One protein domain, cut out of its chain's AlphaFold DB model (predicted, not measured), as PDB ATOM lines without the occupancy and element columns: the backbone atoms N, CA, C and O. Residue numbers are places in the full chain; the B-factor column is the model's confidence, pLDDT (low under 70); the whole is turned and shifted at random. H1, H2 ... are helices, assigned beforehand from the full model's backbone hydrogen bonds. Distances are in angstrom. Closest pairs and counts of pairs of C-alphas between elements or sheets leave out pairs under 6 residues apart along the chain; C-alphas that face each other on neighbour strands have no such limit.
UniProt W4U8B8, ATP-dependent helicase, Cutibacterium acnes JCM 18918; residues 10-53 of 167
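AT A GLANCE: This is residues 10 to 53 of the 167 residues of the protein "ATP-dependent helicase" of Cutibacterium acnes JCM 18918 (UniProt W4U8B8). Five short helices are strung out in a loose T: H3 and H5 lie at the two ends of a long bar with H4 between them, and H2 and then H1 form a stem to one side of that bar. The middle is the place where H2 touches H4, and the ends have few contacts with it. The printed part has 44 residues, with five named helices in the order H1, H2, H3, H4, H5 and no named strand; the class is all helix. It is loose, with a radius of gyration of the C-alphas of 11.9 A, and elongated, spanning 36 by 21 by 13 A.

IN THESE COORDINATES: H1 is residues 11 to 16, 8.5 A from first to last C-alpha, and begins at C-alpha 11 at (-33.723, 24.593, 50.152). H2 is residues 18 to 21, and H3 is residues 24 to 28. H4 is residues 35 to 41, 9.7 A long from C-alpha 35 at (-33.246, 11.790, 46.797). H5, the longest helix, is residues 45 to 53, 13.2 A long, and ends at C-alpha 53 at (-14.200, 10.918, 55.588).

HOW THE PARTS SIT: H1 and H2 meet only through their link. H2 touches H4, where the closest C-alphas, those of Trp 21 and Gly 38, are 4.4 A apart. H2 and H3 are close but not clearly touching, the closest C-alphas being those of Ala 18 and Leu 24 at 7.9 A. H3 and H4 are apart. H4 and H5 are close but not clearly touching, with the C-alphas of Arg 40 and Ser 48 closest at 6.8 A; they run opposite ways at a steep tilt of 59 degrees. In H1, H3 and H4 every O i to N i+4 pair is within hydrogen-bond range, in H5 4 of 5 are, and H2 is too short for such a pair.

THE WHOLE: The two C-alphas farthest apart, those of Ala 29 and Glu 53, are 36.3 A apart. The printed part has no cut. The links H1 to H2, H2 to H3 and H4 to H5 are tight, and H3 to H4 is short. The mean pLDDT of the printed part is 90.2, and no printed residue is under 70.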
ATOM      1  N   SER A  10     -28.847  24.317  50.494       89.69
ATOM      2  CA  SER A  10     -30.010  25.034  51.015       89.69
ATOM      3  C   SER A  10     -31.265  24.713  50.200       89.69
ATOM      4  O   SER A  10     -31.185  24.401  49.010       89.69
ATOM      5  N   ASP A  11     -32.440  24.830  50.825       90.56
ATOM      6  CA  ASP A  11     -33.723  24.593  50.152       90.56
ATOM      7  C   ASP A  11     -33.862  25.429  48.869       90.56
ATOM      8  O   ASP A  11     -34.323  24.925  47.849       90.56
ATOM      9  N   GLU A  12     -33.425  26.693  48.894       93.12
ATOM     10  CA  GLU A  12     -33.470  27.589  47.734       93.12
ATOM     11  C   GLU A  12     -32.598  27.075  46.579       93.12
ATOM     12  O   GLU A  12     -33.074  26.991  45.444       93.12
ATOM     13  N   ALA A  13     -31.355  26.673  46.863       91.81
ATOM     14  CA  ALA A  13     -30.438  26.145  45.858       91.81
ATOM     15  C   ALA A  13     -30.928  24.807  45.280       91.81
ATOM     16  O   ALA A  13     -30.971  24.639  44.062       91.81
ATOM     17  N   LEU A  14     -31.370  23.883  46.140       93.00
ATOM     18  CA  LEU A  14     -31.854  22.565  45.722       93.00
ATOM     19  C   LEU A  14     -33.132  22.643  44.888       93.00
ATOM     20  O   LEU A  14     -33.298  21.851  43.958       93.00
ATOM     21  N   LEU A  15     -34.033  23.580  45.199       93.31
ATOM     22  CA  LEU A  15     -35.232  23.823  44.397       93.31
ATOM     23  C   LEU A  15     -34.888  24.427  43.033       93.31
ATOM     24  O   LEU A  15     -35.518  24.067  42.041       93.31
ATOM     25  N   ALA A  16     -33.887  25.311  42.967       94.44
ATOM     26  CA  ALA A  16     -33.465  25.943  41.720       94.44
ATOM     27  C   ALA A  16     -32.875  24.946  40.706       94.44
ATOM     28  O   ALA A  16     -33.032  25.154  39.503       94.44
ATOM     29  N   CYS A  17     -32.246  23.861  41.172       92.69
ATOM     30  CA  CYS A  17     -31.678  22.802  40.330       92.69
ATOM     31  C   CYS A  17     -32.389  21.444  40.479       92.69
ATOM     32  O   CYS A  17     -31.796  20.405  40.201       92.69
ATOM     33  N   ALA A  18     -33.658  21.416  40.907       93.38
ATOM     34  CA  ALA A  18     -34.377  20.172  41.213       93.38
ATOM     35  C   ALA A  18     -34.374  19.150  40.061       93.38
ATOM     36  O   ALA A  18     -34.227  17.955  40.301       93.38
ATOM     37  N   GLU A  19     -34.480  19.611  38.813       91.94
ATOM     38  CA  GLU A  19     -34.436  18.760  37.613       91.94
ATOM     39  C   GLU A  19     -33.094  18.024  37.429       91.94
ATOM     40  O   GLU A  19     -33.046  17.001  36.749       91.94
ATOM     41  N   GLU A  20     -32.007  18.517  38.028       90.69
ATOM     42  CA  GLU A  20     -30.660  17.952  37.873       90.69
ATOM     43  C   GLU A  20     -30.405  16.761  38.801       90.69
ATOM     44  O   GLU A  20     -29.615  15.875  38.471       90.69
ATOM     45  N   TRP A  21     -31.064  16.721  39.962       91.94
ATOM     46  CA  TRP A  21     -30.794  15.722  41.001       91.94
ATOM     47  C   TRP A  21     -32.020  14.908  41.418       91.94
ATOM     48  O   TRP A  21     -31.866  13.864  42.053       91.94
ATOM     49  N   LEU A  22     -33.234  15.337  41.071       93.31
ATOM     50  CA  LEU A  22     -34.474  14.684  41.476       93.31
ATOM     51  C   LEU A  22     -35.224  14.120  40.266       93.31
ATOM     52  O   LEU A  22     -35.471  14.815  39.284       93.31
ATOM     53  N   ASP A  23     -35.662  12.861  40.356       92.62
ATOM     54  CA  ASP A  23     -36.529  12.246  39.343       92.62
ATOM     55  C   ASP A  23     -37.974  12.763  39.491       92.62
ATOM     56  O   ASP A  23     -38.831  12.152  40.145       92.62
ATOM     57  N   LEU A  24     -38.226  13.940  38.912       90.69
ATOM     58  CA  LEU A  24     -39.527  14.608  38.957       90.69
ATOM     59  C   LEU A  24     -40.620  13.810  38.234       90.69
ATOM     60  O   LEU A  24     -41.765  13.811  38.687       90.69
ATOM     61  N   ASP A  25     -40.285  13.080  37.167       91.94
ATOM     62  CA  ASP A  25     -41.238  12.256  36.416       91.94
ATOM     63  C   ASP A  25     -41.710  11.048  37.235       91.94
ATOM     64  O   ASP A  25     -42.900  10.706  37.244       91.94
ATOM     65  N   ALA A  26     -40.801  10.386  37.957       91.19
ATOM     66  CA  ALA A  26     -41.163   9.314  38.876       91.19
ATOM     67  C   ALA A  26     -42.024   9.825  40.034       91.19
ATOM     68  O   ALA A  26     -43.012   9.167  40.380       91.19
ATOM     69  N   LEU A  27     -41.709  10.996  40.598       90.75
ATOM     70  CA  LEU A  27     -42.526  11.626  41.639       90.75
ATOM     71  C   LEU A  27     -43.920  11.999  41.132       90.75
ATOM     72  O   LEU A  27     -44.910  11.645  41.773       90.75
ATOM     73  N   ALA A  28     -44.013  12.635  39.961       91.88
ATOM     74  CA  ALA A  28     -45.283  12.987  39.327       91.88
ATOM     75  C   ALA A  28     -46.141  11.747  39.028       91.88
ATOM     76  O   ALA A  28     -47.368  11.790  39.126       91.88
ATOM     77  N   ALA A  29     -45.502  10.616  38.725       94.56
ATOM     78  CA  ALA A  29     -46.164   9.334  38.528       94.56
ATOM     79  C   ALA A  29     -46.388   8.522  39.822       94.56
ATOM     80  O   ALA A  29     -46.833   7.374  39.747       94.56
ATOM     81  N   GLY A  30     -46.067   9.074  40.998       92.62
ATOM     82  CA  GLY A  30     -46.286   8.442  42.304       92.62
ATOM     83  C   GLY A  30     -45.355   7.266  42.629       92.62
ATOM     84  O   GLY A  30     -45.688   6.451  43.488       92.62
ATOM     85  N   ARG A  31     -44.207   7.144  41.950       87.38
ATOM     86  CA  ARG A  31     -43.261   6.016  42.087       87.38
ATOM     87  C   ARG A  31     -42.138   6.242  43.110       87.38
ATOM     88  O   ARG A  31     -41.356   5.325  43.343       87.38
ATOM     89  N   GLY A  32     -42.102   7.412  43.755       87.56
ATOM     90  CA  GLY A  32     -41.029   7.816  44.670       87.56
ATOM     91  C   GLY A  32     -39.716   8.127  43.939       87.56
ATOM     92  O   GLY A  32     -39.551   7.780  42.773       87.56
ATOM     93  N   SER A  33     -38.784   8.785  44.627       88.25
ATOM     94  CA  SER A  33     -37.450   9.122  44.111       88.25
ATOM     95  C   SER A  33     -36.377   8.843  45.160       88.25
ATOM     96  O   SER A  33     -36.584   9.100  46.349       88.25
ATOM     97  N   ASP A  34     -35.207   8.372  44.730       90.12
ATOM     98  CA  ASP A  34     -34.036   8.248  45.603       90.12
ATOM     99  C   ASP A  34     -33.296   9.591  45.695       90.12
ATOM    100  O   ASP A  34     -32.295   9.837  45.018       90.12
ATOM    101  N   ALA A  35     -33.822  10.473  46.545       89.81
ATOM    102  CA  ALA A  35     -33.246  11.790  46.797       89.81
ATOM    103  C   ALA A  35     -31.799  11.713  47.314       89.81
ATOM    104  O   ALA A  35     -30.994  12.582  46.999       89.81
ATOM    105  N   ALA A  36     -31.441  10.673  48.075       88.62
ATOM    106  CA  ALA A  36     -30.095  10.544  48.626       88.62
ATOM    107  C   ALA A  36     -29.060  10.283  47.524       88.62
ATOM    108  O   ALA A  36     -28.004  10.917  47.507       88.62
ATOM    109  N   SER A  37     -29.369   9.382  46.588       88.75
ATOM    110  CA  SER A  37     -28.510   9.136  45.423       88.75
ATOM    111  C   SER A  37     -28.445  10.351  44.496       88.75
ATOM    112  O   SER A  37     -27.361  10.689  44.025       88.75
ATOM    113  N   GLY A  38     -29.573  11.038  44.295       90.94
ATOM    114  CA  GLY A  38     -29.641  12.286  43.538       90.94
ATOM    115  C   GLY A  38     -28.726  13.376  44.096       90.94
ATOM    116  O   GLY A  38     -27.851  13.880  43.398       90.94
ATOM    117  N   LEU A  39     -28.854  13.667  45.394       90.69
ATOM    118  CA  LEU A  39     -28.016  14.646  46.092       90.69
ATOM    119  C   LEU A  39     -26.536  14.253  46.098       90.69
ATOM    120  O   LEU A  39     -25.673  15.112  45.936       90.69
ATOM    121  N   ARG A  40     -26.211  12.961  46.233       89.00
ATOM    122  CA  ARG A  40     -24.824  12.484  46.079       89.00
ATOM    123  C   ARG A  40     -24.283  12.725  44.669       89.00
ATOM    124  O   ARG A  40     -23.083  12.931  44.533       89.00
ATOM    125  N   GLY A  41     -25.141  12.717  43.650       88.25
ATOM    126  CA  GLY A  41     -24.782  13.034  42.268       88.25
ATOM    127  C   GLY A  41     -24.395  14.499  42.038       88.25
ATOM    128  O   GLY A  41     -23.675  14.777  41.084       88.25
ATOM    129  N   LEU A  42     -24.803  15.416  42.925       89.38
ATOM    130  CA  LEU A  42     -24.351  16.815  42.898       89.38
ATOM    131  C   LEU A  42     -22.879  16.966  43.313       89.38
ATOM    132  O   LEU A  42     -22.263  17.996  43.048       89.38
ATOM    133  N   LEU A  43     -22.308  15.955  43.976       87.25
ATOM    134  CA  LEU A  43     -20.899  15.931  44.350       87.25
ATOM    135  C   LEU A  43     -20.059  15.347  43.212       87.25
ATOM    136  O   LEU A  43     -20.402  14.321  42.620       87.25
ATOM    137  N   GLY A  44     -18.893  15.948  42.964       83.94
ATOM    138  CA  GLY A  44     -17.852  15.292  42.183       83.94
ATOM    139  C   GLY A  44     -17.364  14.009  42.869       83.94
ATOM    140  O   GLY A  44     -17.590  13.771  44.060       83.94
ATOM    141  N   TRP A  45     -16.692  13.137  42.112       80.00
ATOM    142  CA  TRP A  45     -16.231  11.842  42.628       80.00
ATOM    143  C   TRP A  45     -15.279  11.995  43.828       80.00
ATOM    144  O   TRP A  45     -15.364  11.237  44.796       80.00
ATOM    145  N   GLN A  46     -14.410  13.007  43.790       83.62
ATOM    146  CA  GLN A  46     -13.477  13.331  44.864       83.62
ATOM    147  C   GLN A  46     -14.205  13.812  46.127       83.62
ATOM    148  O   GLN A  46     -13.873  13.386  47.232       83.62
ATOM    149  N   GLU A  47     -15.218  14.662  45.974       88.06
ATOM    150  CA  GLU A  47     -16.009  15.222  47.070       88.06
ATOM    151  C   GLU A  47     -16.902  14.164  47.722       88.06
ATOM    152  O   GLU A  47     -17.075  14.173  48.937       88.06
ATOM    153  N   SER A  48     -17.404  13.210  46.936       86.12
ATOM    154  CA  SER A  48     -18.177  12.071  47.439       86.12
ATOM    155  C   SER A  48     -17.347  11.204  48.393       86.12
ATOM    156  O   SER A  48     -17.758  10.963  49.527       86.12
ATOM    157  N   ALA A  49     -16.123  10.826  47.999       87.44
ATOM    158  CA  ALA A  49     -15.210  10.104  48.888       87.44
ATOM    159  C   ALA A  49     -14.822  10.946  50.113       87.44
ATOM    160  O   ALA A  49     -14.757  10.440  51.234       87.44
ATOM    161  N   ARG A  50     -14.606  12.252  49.916       91.50
ATOM    162  CA  ARG A  50     -14.271  13.166  51.007       91.50
ATOM    163  C   ARG A  50     -15.409  13.308  52.015       91.50
ATOM    164  O   ARG A  50     -15.124  13.453  53.201       91.50
ATOM    165  N   LEU A  51     -16.670  13.263  51.577       91.31
ATOM    166  CA  LEU A  51     -17.840  13.362  52.453       91.31
ATOM    167  C   LEU A  51     -17.834  12.243  53.493       91.31
ATOM    168  O   LEU A  51     -18.000  12.513  54.680       91.31
ATOM    169  N   ASP A  52     -17.568  11.016  53.053       90.62
ATOM    170  CA  ASP A  52     -17.519   9.847  53.930       90.62
ATOM    171  C   ASP A  52     -16.391   9.945  54.974       90.62
ATOM    172  O   ASP A  52     -16.509   9.396  56.072       90.62
ATOM    173  N   GLU A  53     -15.307  10.663  54.662       92.56
ATOM    174  CA  GLU A  53     -14.200  10.918  55.588       92.56
ATOM    175  C   GLU A  53     -14.525  12.018  56.606       92.56
ATOM    176  O   GLU A  53     -14.259  11.861  57.800       92.56
TER     177      GLU A  53